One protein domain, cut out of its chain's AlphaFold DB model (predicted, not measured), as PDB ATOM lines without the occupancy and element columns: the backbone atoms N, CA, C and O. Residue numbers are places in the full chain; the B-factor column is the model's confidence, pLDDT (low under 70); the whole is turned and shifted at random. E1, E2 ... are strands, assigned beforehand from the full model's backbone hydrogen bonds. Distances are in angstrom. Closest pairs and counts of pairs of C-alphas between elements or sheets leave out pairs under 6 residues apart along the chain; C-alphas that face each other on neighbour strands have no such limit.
ATOM      1  N   VAL A  18     309.205 169.230 337.884       96.50
ATOM      2  CA  VAL A  18     309.439 168.113 338.792       96.50
ATOM      3  C   VAL A  18     310.933 167.942 339.035       96.50
ATOM      4  O   VAL A  18     311.727 167.814 338.106       96.50
ATOM      5  N   THR A  19     311.312 167.882 340.310       95.38
ATOM      6  CA  THR A  19     312.697 167.650 340.725       95.38
ATOM      7  C   THR A  19     312.873 166.220 341.228       95.38
ATOM      8  O   THR A  19     312.232 165.786 342.193       95.38
ATOM      9  N   MET A  20     313.781 165.488 340.592       94.06
ATOM     10  CA  MET A  20     314.243 164.177 341.029       94.06
ATOM     11  C   MET A  20     315.350 164.321 342.074       94.06
ATOM     12  O   MET A  20     316.301 165.088 341.924       94.06
ATOM     13  N   ILE A  21     315.235 163.542 343.145       90.25
ATOM     14  CA  ILE A  21     316.184 163.515 344.255       90.25
ATOM     15  C   ILE A  21     316.808 162.130 344.353       90.25
ATOM     16  O   ILE A  21     316.110 161.125 344.548       90.25
ATOM     17  N   SER A  22     318.136 162.104 344.314       84.31
ATOM     18  CA  SER A  22     318.934 161.002 344.836       84.31
ATOM     19  C   SER A  22     319.353 161.336 346.264       84.31
ATOM     20  O   SER A  22     319.911 162.398 346.517       84.31
ATOM     21  N   THR A  23     319.092 160.436 347.211       82.69
ATOM     22  CA  THR A  23     319.587 160.572 348.592       82.69
ATOM     23  C   THR A  23     321.017 160.061 348.747       82.69
ATOM     24  O   THR A  23     321.581 160.147 349.835       82.69
ATOM     25  N   SER A  24     321.602 159.498 347.683       83.31
ATOM     26  CA  SER A  24     322.996 159.073 347.698       83.31
ATOM     27  C   SER A  24     323.922 160.279 347.573       83.31
ATOM     28  O   SER A  24     323.694 161.170 346.758       83.31
ATOM     29  N   GLY A  25     325.006 160.286 348.351       84.50
ATOM     30  CA  GLY A  25     326.040 161.314 348.240       84.50
ATOM     31  C   GLY A  25     326.900 161.192 346.976       84.50
ATOM     32  O   GLY A  25     327.511 162.180 346.569       84.50
ATOM     33  N   CYS A  26     326.979 159.994 346.385       92.44
ATOM     34  CA  CYS A  26     327.770 159.685 345.194       92.44
ATOM     35  C   CYS A  26     327.352 158.322 344.617       92.44
ATOM     36  O   CYS A  26     326.947 157.448 345.383       92.44
ATOM     37  N   LEU A  27     327.508 158.103 343.312       95.56
ATOM     38  CA  LEU A  27     327.475 156.753 342.745       95.56
ATOM     39  C   LEU A  27     328.785 156.034 343.048       95.56
ATOM     40  O   LEU A  27     329.874 156.570 342.817       95.56
ATOM     41  N   LEU A  28     328.666 154.831 343.595       96.19
ATOM     42  CA  LEU A  28     329.777 154.012 344.056       96.19
ATOM     43  C   LEU A  28     329.993 152.804 343.148       96.19
ATOM     44  O   LEU A  28     329.185 152.462 342.287       96.19
ATOM     45  N   GLN A  29     331.132 152.149 343.351       97.00
ATOM     46  CA  GLN A  29     331.496 150.948 342.621       97.00
ATOM     47  C   GLN A  29     330.390 149.886 342.702       97.00
ATOM     48  O   GLN A  29     330.069 149.404 343.786       97.00
ATOM     49  N   GLY A  30     329.873 149.470 341.543       96.38
ATOM     50  CA  GLY A  30     328.824 148.455 341.444       96.38
ATOM     51  C   GLY A  30     327.393 149.000 341.438       96.38
ATOM     52  O   GLY A  30     326.484 148.218 341.163       96.38
ATOM     53  N   ASP A  31     327.178 150.303 341.653       96.44
ATOM     54  CA  ASP A  31     325.834 150.892 341.590       96.44
ATOM     55  C   ASP A  31     325.235 150.762 340.182       96.44
ATOM     56  O   ASP A  31     325.927 150.896 339.167       96.44
ATOM     57  N   ARG A  32     323.931 150.482 340.122       95.56
ATOM     58  CA  ARG A  32     323.146 150.360 338.888       95.56
ATOM     59  C   ARG A  32     321.872 151.175 339.054       95.56
ATOM     60  O   ARG A  32     321.004 150.805 339.841       95.56
ATOM     61  N   GLN A  33     321.781 152.297 338.352       93.62
ATOM     62  CA  GLN A  33     320.587 153.134 338.342       93.62
ATOM     63  C   GLN A  33     319.764 152.872 337.088       93.62
ATOM     64  O   GLN A  33     320.318 152.720 336.004       93.62
ATOM     65  N   ALA A  34     318.448 152.842 337.254       95.12
ATOM     66  CA  ALA A  34     317.489 152.811 336.163       95.12
ATOM     67  C   ALA A  34     316.494 153.959 336.362       95.12
ATOM     68  O   ALA A  34     316.019 154.177 337.482       95.12
ATOM     69  N   LEU A  35     316.222 154.692 335.290       94.06
ATOM     70  CA  LEU A  35     315.224 155.749 335.217       94.06
ATOM     71  C   LEU A  35     314.285 155.439 334.055       94.06
ATOM     72  O   LEU A  35     314.729 155.374 332.915       94.06
ATOM     73  N   ASP A  36     312.999 155.317 334.356       97.06
ATOM     74  CA  ASP A  36     311.935 155.287 333.361       97.06
ATOM     75  C   ASP A  36     311.146 156.595 333.456       97.06
ATOM     76  O   ASP A  36     310.612 156.934 334.518       97.06
ATOM     77  N   LEU A  37     311.091 157.338 332.353       96.94
ATOM     78  CA  LEU A  37     310.359 158.596 332.232       96.94
ATOM     79  C   LEU A  37     309.377 158.470 331.069       96.94
ATOM     80  O   LEU A  37     309.779 158.385 329.913       96.94
ATOM     81  N   ILE A  38     308.085 158.462 331.387       98.31
ATOM     82  CA  ILE A  38     307.009 158.311 330.406       98.31
ATOM     83  C   ILE A  38     306.149 159.573 330.434       98.31
ATOM     84  O   ILE A  38     305.611 159.937 331.482       98.31
ATOM     85  N   VAL A  39     306.039 160.238 329.287       98.38
ATOM     86  CA  VAL A  39     305.104 161.338 329.041       98.38
ATOM     87  C   VAL A  39     303.996 160.803 328.142       98.38
ATOM     88  O   VAL A  39     304.233 160.512 326.971       98.38
ATOM     89  N   GLU A  40     302.815 160.638 328.730       98.56
ATOM     90  CA  GLU A  40     301.618 160.120 328.058       98.56
ATOM     91  C   GLU A  40     301.082 161.097 326.995       98.56
ATOM     92  O   GLU A  40     301.486 162.263 326.933       98.56
ATOM     93  N   GLU A  41     300.157 160.619 326.160       98.56
ATOM     94  CA  GLU A  41     299.531 161.398 325.086       98.56
ATOM     95  C   GLU A  41     299.056 162.788 325.555       98.56
ATOM     96  O   GLU A  41     298.267 162.935 326.492       98.56
ATOM     97  N   GLY A  42     299.553 163.836 324.889       98.12
ATOM     98  CA  GLY A  42     299.227 165.236 325.176       98.12
ATOM     99  C   GLY A  42     299.715 165.773 326.529       98.12
ATOM    100  O   GLY A  42     299.423 166.927 326.860       98.12
ATOM    101  N   ALA A  43     300.440 164.980 327.324       98.19
ATOM    102  CA  ALA A  43     300.999 165.423 328.595       98.19
ATOM    103  C   ALA A  43     302.250 166.291 328.389       98.19
ATOM    104  O   ALA A  43     302.917 166.253 327.353       98.19
ATOM    105  N   CYS A  44     302.592 167.081 329.408       97.94
ATOM    106  CA  CYS A  44     303.832 167.842 329.415       97.94
ATOM    107  C   CYS A  44     304.542 167.763 330.764       97.94
ATOM    108  O   CYS A  44     303.888 167.583 331.794       97.94
ATOM    109  N   ALA A  45     305.867 167.894 330.760       97.75
ATOM    110  CA  ALA A  45     306.658 167.978 331.980       97.75
ATOM    111  C   ALA A  45     308.009 168.663 331.755       97.75
ATOM    112  O   ALA A  45     308.675 168.429 330.747       97.75
ATOM    113  N   HIS A  46     308.441 169.418 332.763       97.81
ATOM    114  CA  HIS A  46     309.837 169.769 332.969       97.81
ATOM    115  C   HIS A  46     310.400 168.903 334.095       97.81
ATOM    116  O   HIS A  46     309.906 168.932 335.223       97.81
ATOM    117  N   VAL A  47     311.437 168.128 333.806       97.44
ATOM    118  CA  VAL A  47     312.081 167.209 334.740       97.44
ATOM    119  C   VAL A  47     313.545 167.596 334.891       97.44
ATOM    120  O   VAL A  47     314.308 167.645 333.927       97.44
ATOM    121  N   THR A  48     313.957 167.825 336.132       96.12
ATOM    122  CA  THR A  48     315.349 168.112 336.489       96.12
ATOM    123  C   THR A  48     315.758 167.322 337.730       96.12
ATOM    124  O   THR A  48     314.945 166.615 338.333       96.12
ATOM    125  N   THR A  49     317.019 167.413 338.131       94.56
ATOM    126  CA  THR A  49     317.513 166.858 339.394       94.56
ATOM    127  C   THR A  49     317.695 167.967 340.429       94.56
ATOM    128  O   THR A  49     317.573 169.148 340.132       94.56
ATOM    129  N   GLN A  50     317.889 167.595 341.693       92.69
ATOM    130  CA  GLN A  50     318.143 168.563 342.769       92.69
ATOM    131  C   GLN A  50     319.619 168.969 342.867       92.69
ATOM    132  O   GLN A  50     319.966 169.982 343.477       92.69
ATOM    133  N   SER A  51     320.507 168.097 342.399       93.06
ATOM    134  CA  SER A  51     321.937 168.255 342.578       93.06
ATOM    135  C   SER A  51     322.713 167.464 341.546       93.06
ATOM    136  O   SER A  51     322.270 166.401 341.112       93.06
ATOM    137  N   ALA A  52     323.940 167.916 341.299       94.56
ATOM    138  CA  ALA A  52     324.917 167.213 340.488       94.56
ATOM    139  C   ALA A  52     325.065 165.729 340.866       94.56
ATOM    140  O   ALA A  52     325.217 165.379 342.045       94.56
ATOM    141  N   THR A  53     325.120 164.873 339.849       94.88
ATOM    142  CA  THR A  53     325.404 163.445 340.017       94.88
ATOM    143  C   THR A  53     326.907 163.254 340.141       94.88
ATOM    144  O   THR A  53     327.660 163.434 339.187       94.88
ATOM    145  N   LYS A  54     327.381 162.901 341.333       96.25
ATOM    146  CA  LYS A  54     328.805 162.630 341.565       96.25
ATOM    147  C   LYS A  54     329.085 161.157 341.312       96.25
ATOM    148  O   LYS A  54     328.315 160.314 341.772       96.25
ATOM    149  N   ILE A  55     330.190 160.854 340.634       97.38
ATOM    150  CA  ILE A  55     330.674 159.479 340.453       97.38
ATOM    151  C   ILE A  55     331.972 159.314 341.232       97.38
ATOM    152  O   ILE A  55     332.935 160.043 341.000       97.38
ATOM    153  N   HIS A  56     332.013 158.362 342.159       97.31
ATOM    154  CA  HIS A  56     333.183 158.136 342.997       97.31
ATOM    155  C   HIS A  56     334.275 157.358 342.252       97.31
ATOM    156  O   HIS A  56     334.012 156.689 341.255       97.31
ATOM    157  N   MET A  57     335.501 157.407 342.779       96.69
ATOM    158  CA  MET A  57     336.599 156.554 342.320       96.69
ATOM    159  C   MET A  57     336.274 155.070 342.521       96.69
ATOM    160  O   MET A  57     335.613 154.709 343.506       96.69
ATOM    161  N   MET A  58     336.766 154.223 341.615       97.44
ATOM    162  CA  MET A  58     336.539 152.774 341.616       97.44
ATOM    163  C   MET A  58     337.846 152.029 341.330       97.44
ATOM    164  O   MET A  58     338.704 152.530 340.609       97.44
ATOM    165  N   GLU A  59     338.008 150.838 341.908       94.19
ATOM    166  CA  GLU A  59     339.255 150.060 341.815       94.19
ATOM    167  C   GLU A  59     339.156 148.874 340.849       94.19
ATOM    168  O   GLU A  59     340.145 148.512 340.220       94.19
ATOM    169  N   ALA A  60     337.979 148.255 340.725       91.88
ATOM    170  CA  ALA A  60     337.814 147.015 339.961       91.88
ATOM    171  C   ALA A  60     336.560 146.979 339.074       91.88
ATOM    172  O   ALA A  60     336.571 146.348 338.020       91.88
ATOM    173  N   ASN A  61     335.472 147.631 339.488       95.00
ATOM    174  CA  ASN A  61     334.194 147.618 338.768       95.00
ATOM    175  C   ASN A  61     333.822 149.043 338.309       95.00
ATOM    176  O   ASN A  61     334.634 149.959 338.391       95.00
ATOM    177  N   TYR A  62     332.613 149.220 337.793       97.38
ATOM    178  CA  TYR A  62     332.056 150.483 337.314       97.38
ATOM    179  C   TYR A  62     330.668 150.714 337.923       97.38
ATOM    180  O   TYR A  62     330.070 149.770 338.456       97.38
ATOM    181  N   ALA A  63     330.145 151.936 337.852       97.50
ATOM    182  CA  ALA A  63     328.726 152.231 338.072       97.50
ATOM    183  C   ALA A  63     328.015 152.400 336.726       97.50
ATOM    184  O   ALA A  63     328.656 152.758 335.736       97.50
ATOM    185  N   THR A  64     326.706 152.158 336.682       97.31
ATOM    186  CA  THR A  64     325.912 152.446 335.482       97.31
ATOM    187  C   THR A  64     324.654 153.229 335.770       97.31
ATOM    188  O   THR A  64     324.078 153.136 336.858       97.31
ATOM    189  N   GLN A  65     324.190 153.910 334.732       96.06
ATOM    190  CA  GLN A  65     322.867 154.491 334.648       96.06
ATOM    191  C   GLN A  65     322.216 154.071 333.329       96.06
ATOM    192  O   GLN A  65     322.839 154.134 332.277       96.06
ATOM    193  N   TYR A  66     320.970 153.626 333.412       97.69
ATOM    194  CA  TYR A  66     320.114 153.357 332.265       97.69
ATOM    195  C   TYR A  66     318.934 154.321 332.335       97.69
ATOM    196  O   TYR A  66     318.291 154.425 333.381       97.69
ATOM    197  N   GLN A  67     318.668 155.034 331.250       97.38
ATOM    198  CA  GLN A  67     317.584 156.003 331.144       97.38
ATOM    199  C   GLN A  67     316.724 155.626 329.947       97.38
ATOM    200  O   GLN A  67     317.190 155.625 328.812       97.38
ATOM    201  N   ASN A  68     315.468 155.301 330.207       98.50
ATOM    202  CA  ASN A  68     314.473 155.018 329.193       98.50
ATOM    203  C   ASN A  68     313.419 156.124 329.231       98.50
ATOM    204  O   ASN A  68     312.713 156.305 330.225       98.50
ATOM    205  N   VAL A  69     313.349 156.890 328.149       98.56
ATOM    206  CA  VAL A  69     312.458 158.036 328.003       98.56
ATOM    207  C   VAL A  69     311.491 157.755 326.863       98.56
ATOM    208  O   VAL A  69     311.909 157.477 325.740       98.56
ATOM    209  N   VAL A  70     310.195 157.852 327.140       98.81
ATOM    210  CA  VAL A  70     309.126 157.677 326.153       98.81
ATOM    211  C   VAL A  70     308.241 158.911 326.168       98.81
ATOM    212  O   VAL A  70     307.749 159.304 327.225       98.81
ATOM    213  N   VAL A  71     308.034 159.516 325.001       98.81
ATOM    214  CA  VAL A  71     307.111 160.643 324.832       98.81
ATOM    215  C   VAL A  71     306.115 160.297 323.736       98.81
ATOM    216  O   VAL A  71     306.482 160.150 322.567       98.81
ATOM    217  N   GLU A  72     304.866 160.117 324.150       98.88
ATOM    218  CA  GLU A  72     303.752 159.735 323.286       98.88
ATOM    219  C   GLU A  72     303.213 160.927 322.480       98.88
ATOM    220  O   GLU A  72     303.676 162.061 322.616       98.88
ATOM    221  N   ALA A  73     302.240 160.663 321.604       98.75
ATOM    222  CA  ALA A  73     301.713 161.631 320.649       98.75
ATOM    223  C   ALA A  73     301.310 162.965 321.300       98.75
ATOM    224  O   ALA A  73     300.664 163.015 322.345       98.75
ATOM    225  N   GLY A  74     301.728 164.071 320.681       98.62
ATOM    226  CA  GLY A  74     301.500 165.429 321.174       98.62
ATOM    227  C   GLY A  74     302.161 165.764 322.518       98.62
ATOM    228  O   GLY A  74     301.907 166.848 323.044       98.62
ATOM    229  N   GLY A  75     302.973 164.869 323.088       98.44
ATOM    230  CA  GLY A  75     303.648 165.084 324.365       98.44
ATOM    231  C   GLY A  75     304.788 166.104 324.279       98.44
ATOM    232  O   GLY A  75     305.429 166.266 323.235       98.44
ATOM    233  N   TYR A  76     305.063 166.781 325.394       98.44
ATOM    234  CA  TYR A  76     306.159 167.749 325.521       98.44
ATOM    235  C   TYR A  76     307.025 167.458 326.748       98.44
ATOM    236  O   TYR A  76     306.545 167.499 327.880       98.44
ATOM    237  N   LEU A  77     308.312 167.197 326.543       98.69
ATOM    238  CA  LEU A  77     309.249 166.930 327.632       98.69
ATOM    239  C   LEU A  77     310.443 167.875 327.589       98.69
ATOM    240  O   LEU A  77     311.156 167.934 326.590       98.69
ATOM    241  N   GLU A  78     310.735 168.498 328.722       98.31
ATOM    242  CA  GLU A  78     312.047 169.063 329.021       98.31
ATOM    243  C   GLU A  78     312.733 168.177 330.059       98.31
ATOM    244  O   GLU A  78     312.300 168.123 331.206       98.31
ATOM    245  N   PHE A  79     313.794 167.468 329.676       97.88
ATOM    246  CA  PHE A  79     314.605 166.680 330.600       97.88
ATOM    247  C   PHE A  79     316.021 167.253 330.698       97.88
ATOM    248  O   PHE A  79     316.860 167.074 329.813       97.88
ATOM    249  N   MET A  80     316.270 167.973 331.793       96.38
ATOM    250  CA  MET A  80     317.477 168.780 331.991       96.38
ATOM    251  C   MET A  80     318.091 168.509 333.375       96.38
ATOM    252  O   MET A  80     317.913 169.306 334.301       96.38
ATOM    253  N   PRO A  81     318.768 167.363 333.567       95.06
ATOM    254  CA  PRO A  81     319.461 167.049 334.813       95.06
ATOM    255  C   PRO A  81     320.644 167.992 335.093       95.06
ATOM    256  O   PRO A  81     321.245 168.579 334.192       95.06
ATOM    257  N   ASP A  82     321.009 168.092 336.370       96.00
ATOM    258  CA  ASP A  82     322.226 168.758 336.830       96.00
ATOM    259  C   ASP A  82     323.491 168.054 336.308       96.00
ATOM    260  O   ASP A  82     323.462 166.866 335.969       96.00
ATOM    261  N   PRO A  83     324.649 168.740 336.329       96.62
ATOM    262  CA  PRO A  83     325.888 168.177 335.822       96.62
ATOM    263  C   PRO A  83     326.330 166.875 336.494       96.62
ATOM    264  O   PRO A  83     326.196 166.684 337.707       96.62
ATOM    265  N   ILE A  84     326.984 166.019 335.715       96.75
ATOM    266  CA  ILE A  84     327.718 164.860 336.209       96.75
ATOM    267  C   ILE A  84     329.146 165.288 336.562       96.75
ATOM    268  O   ILE A  84     329.828 165.953 335.779       96.75
ATOM    269  N   ILE A  85     329.612 164.898 337.750       97.38
ATOM    270  CA  ILE A  85     330.953 165.203 338.257       97.38
ATOM    271  C   ILE A  85     331.692 163.890 338.532       97.38
ATOM    272  O   ILE A  85     331.545 163.320 339.620       97.38
ATOM    273  N   PRO A  86     332.502 163.397 337.581       97.69
ATOM    274  CA  PRO A  86     333.312 162.214 337.814       97.69
ATOM    275  C   PRO A  86     334.532 162.556 338.679       97.69
ATOM    276  O   PRO A  86     335.227 163.544 338.450       97.69
ATOM    277  N   HIS A  87     334.794 161.762 339.714       97.56
ATOM    278  CA  HIS A  87     336.041 161.855 340.474       97.56
ATOM    279  C   HIS A  87     337.188 161.204 339.687       97.56
ATOM    280  O   HIS A  87     336.961 160.466 338.724       97.56
ATOM    281  N   ARG A  88     338.432 161.418 340.128       97.44
ATOM    282  CA  ARG A  88     339.569 160.640 339.608       97.44
ATOM    283  C   ARG A  88     339.306 159.132 339.719       97.44
ATOM    284  O   ARG A  88     338.691 158.687 340.687       97.44
ATOM    285  N   ASN A  89     339.762 158.352 338.750       97.75
ATOM    286  CA  ASN A  89     339.561 156.904 338.638       97.75
ATOM    287  C   ASN A  89     338.081 156.469 338.673       97.75
ATOM    288  O   ASN A  89     337.778 155.316 338.985       97.75
ATOM    289  N   ALA A  90     337.133 157.373 338.406       97.94
ATOM    290  CA  ALA A  90     335.741 156.989 338.228       97.94
ATOM    291  C   ALA A  90     335.584 156.160 336.947       97.94
ATOM    292  O   ALA A  90     336.244 156.414 335.938       97.94
ATOM    293  N   ARG A  91     334.700 155.165 337.007       97.94
ATOM    294  CA  ARG A  91     334.345 154.288 335.888       97.94
ATOM    295  C   ARG A  91     332.827 154.269 335.795       97.94
ATOM    296  O   ARG A  91     332.170 153.670 336.649       97.94
ATOM    297  N   PHE A  92     332.269 154.963 334.815       97.75
ATOM    298  CA  PHE A  92     330.827 155.128 334.667       97.75
ATOM    299  C   PHE A  92     330.393 154.803 333.250       97.75
ATOM    300  O   PHE A  92     331.112 155.103 332.309       97.75
ATOM    301  N   LEU A  93     329.233 154.169 333.112       96.69
ATOM    302  CA  LEU A  93     328.569 154.006 331.826       96.69
ATOM    303  C   LEU A  93     327.143 154.526 331.958       96.69
ATOM    304  O   LEU A  93     326.407 154.088 332.845       96.69
ATOM    305  N   THR A  94     326.752 155.426 331.067       95.88
ATOM    306  CA  THR A  94     325.363 155.862 330.933       95.88
ATOM    307  C   THR A  94     324.812 155.426 329.582       95.88
ATOM    308  O   THR A  94     325.505 155.513 328.569       95.88
ATOM    309  N   ASP A  95     323.589 154.910 329.581       97.38
ATOM    310  CA  ASP A  95     322.839 154.533 328.387       97.38
ATOM    311  C   ASP A  95     321.485 155.244 328.432       97.38
ATOM    312  O   ASP A  95     320.690 155.007 329.345       97.38
ATOM    313  N   THR A  96     321.250 156.138 327.472       97.44
ATOM    314  CA  THR A  96     320.015 156.917 327.372       97.44
ATOM    315  C   THR A  96     319.303 156.596 326.069       97.44
ATOM    316  O   THR A  96     319.750 156.968 324.983       97.44
ATOM    317  N   GLN A  97     318.145 155.957 326.191       98.44
ATOM    318  CA  GLN A  97     317.243 155.670 325.092       98.44
ATOM    319  C   GLN A  97     316.045 156.617 325.152       98.44
ATOM    320  O   GLN A  97     315.326 156.657 326.148       98.44
ATOM    321  N   ILE A  98     315.810 157.361 324.068       98.38
ATOM    322  CA  ILE A  98     314.673 158.277 323.947       98.38
ATOM    323  C   ILE A  98     313.822 157.849 322.751       98.38
ATOM    324  O   ILE A  98     314.277 157.886 321.607       98.38
ATOM    325  N   THR A  99     312.583 157.448 323.020       98.75
ATOM    326  CA  THR A  99     311.577 157.089 322.016       98.75
ATOM    327  C   THR A  99     310.530 158.193 321.949       98.75
ATOM    328  O   THR A  99     309.890 158.501 322.952       98.75
ATOM    329  N   VAL A 100     310.364 158.800 320.774       98.75
ATOM    330  CA  VAL A 100     309.537 160.001 320.590       98.75
ATOM    331  C   VAL A 100     308.549 159.775 319.454       98.75
ATOM    332  O   VAL A 100     308.950 159.386 318.354       98.75
ATOM    333  N   ASP A 101     307.267 160.021 319.715       98.81
ATOM    334  CA  ASP A 101     306.242 160.048 318.671       98.81
ATOM    335  C   ASP A 101     306.512 161.184 317.657       98.81
ATOM    336  O   ASP A 101     306.965 162.259 318.056       98.81
ATOM    337  N   PRO A 102     306.209 161.021 316.352       98.62
ATOM    338  CA  PRO A 102     306.435 162.067 315.345       98.62
ATOM    339  C   PRO A 102     305.757 163.418 315.622       98.62
ATOM    340  O   PRO A 102     306.133 164.417 315.009       98.62
ATOM    341  N   THR A 103     304.739 163.452 316.484       98.75
ATOM    342  CA  THR A 103     304.008 164.671 316.869       98.75
ATOM    343  C   THR A 103     304.449 165.257 318.211       98.75
ATOM    344  O   THR A 103     303.975 166.328 318.591       98.75
ATOM    345  N   ALA A 104     305.342 164.578 318.928       98.69
ATOM    346  CA  ALA A 104     305.853 165.006 320.220       98.69
ATOM    347  C   ALA A 104     307.083 165.916 320.095       98.69
ATOM    348  O   ALA A 104     307.700 166.047 319.036       98.69
ATOM    349  N   THR A 105     307.462 166.559 321.198       98.56
ATOM    350  CA  THR A 105     308.670 167.390 321.290       98.56
ATOM    351  C   THR A 105     309.451 167.060 322.556       98.56
ATOM    352  O   THR A 105     308.886 166.976 323.645       98.56
ATOM    353  N   VAL A 106     310.768 166.899 322.411       98.62
ATOM    354  CA  VAL A 106     311.685 166.637 323.524       98.62
ATOM    355  C   VAL A 106     312.850 167.615 323.482       98.62
ATOM    356  O   VAL A 106     313.521 167.752 322.458       98.62
ATOM    357  N   ILE A 107     313.114 168.251 324.619       98.19
ATOM    358  CA  ILE A 107     314.339 168.985 324.912       98.19
ATOM    359  C   ILE A 107     315.109 168.165 325.939       98.19
ATOM    360  O   ILE A 107     314.626 167.923 327.042       98.19
ATOM    361  N   TYR A 108     316.310 167.733 325.577       97.88
ATOM    362  CA  TYR A 108     317.168 166.934 326.441       97.88
ATOM    363  C   TYR A 108     318.573 167.520 326.480       97.88
ATOM    364  O   TYR A 108     319.100 167.964 325.456       97.88
ATOM    365  N   SER A 109     319.182 167.518 327.663       95.62
ATOM    366  CA  SER A 109     320.553 167.987 327.851       95.62
ATOM    367  C   SER A 109     321.297 167.148 328.875       95.62
ATOM    368  O   SER A 109     320.743 166.819 329.916       95.62
TER     369      SER A 109
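This is residues 18 to 109 of the 130 residues of the protein "Urease accessory protein UreD" of Klebsiella pneumoniae (UniProt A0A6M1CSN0). The chain winds in flattened, stacked turns, a short solenoid whose long axis runs along the strands. One long side is the sheet E2, E5, E8; across from it lie the sheet E1, E3, E6, E9 and, farther along the same side of the turns, the small pair E4 and E7, and the two larger sheets make a sandwich, two sheets face to face. The 92 printed residues hold nine named strands, E1 to E9 in order along the chain, and no named helix: the class is all strand, and each sheet is parallel. The whole is only just compact, close to loose, with a radius of gyration of the C-alphas of 14.7 A, and a rod spanning 45 by 21 by 17 A.

The sheet with most strands runs E1, residues 18 to 20, E3, residues 44 to 49, E6, residues 76 to 79, and E9, residues 105 to 108; E1 and E9 are its edge strands. E3 pairs in a staggered way, with E6 over residues 44 to 47 and with E1 over 47 to 49. N 18 and O 46 are 2.8 A apart, N 47 and O 78 2.7 A, and N 79 and O 107 2.8 A, each within hydrogen-bond range. Facing it is the sheet of E2, residues 32 to 39, E5, residues 63 to 71, and E8, residues 92 to 100, with best planes 15 degrees apart and the facing parts 10.3 A centre to centre. N 35 and O 66, and N 67 and O 95, are each 2.8 A apart, within hydrogen-bond range. Between the two sheets, the closest C-alphas of E2 and E6 are those of Val 39 and Leu 77, 7.1 A apart. E4, residues 53 to 55, and E7, residues 84 to 86, are parallel at 16 degrees, with N 85 and O 53 2.8 A apart, within hydrogen-bond range. E4 is apart from E6, and E7 from E5.

E1 begins at C-alpha 18, (309.439, 168.113, 338.792), and measures 6.6 A from first to last C-alpha. E5 is 26.7 A long, from C-alpha 63 at (328.726, 152.231, 338.072); E8 is 26.0 A, E2 23.3 A and E3 17.0 A. E6 and E9 are each 9.9 A, E4 6.6 A and E7 6.4 A. E9 ends at C-alpha 108, (317.168, 166.934, 326.441).

The C-alphas of Gly 42 and Glu 59, the two farthest apart, are 45.9 A from each other. The printed part has no cut. The link E1 to E2, 11 residues, is long; E4 to E5, 7 residues, is short but not tight; the others are tight. The mean pLDDT of the printed part is 96.3, and no printed residue is under 70.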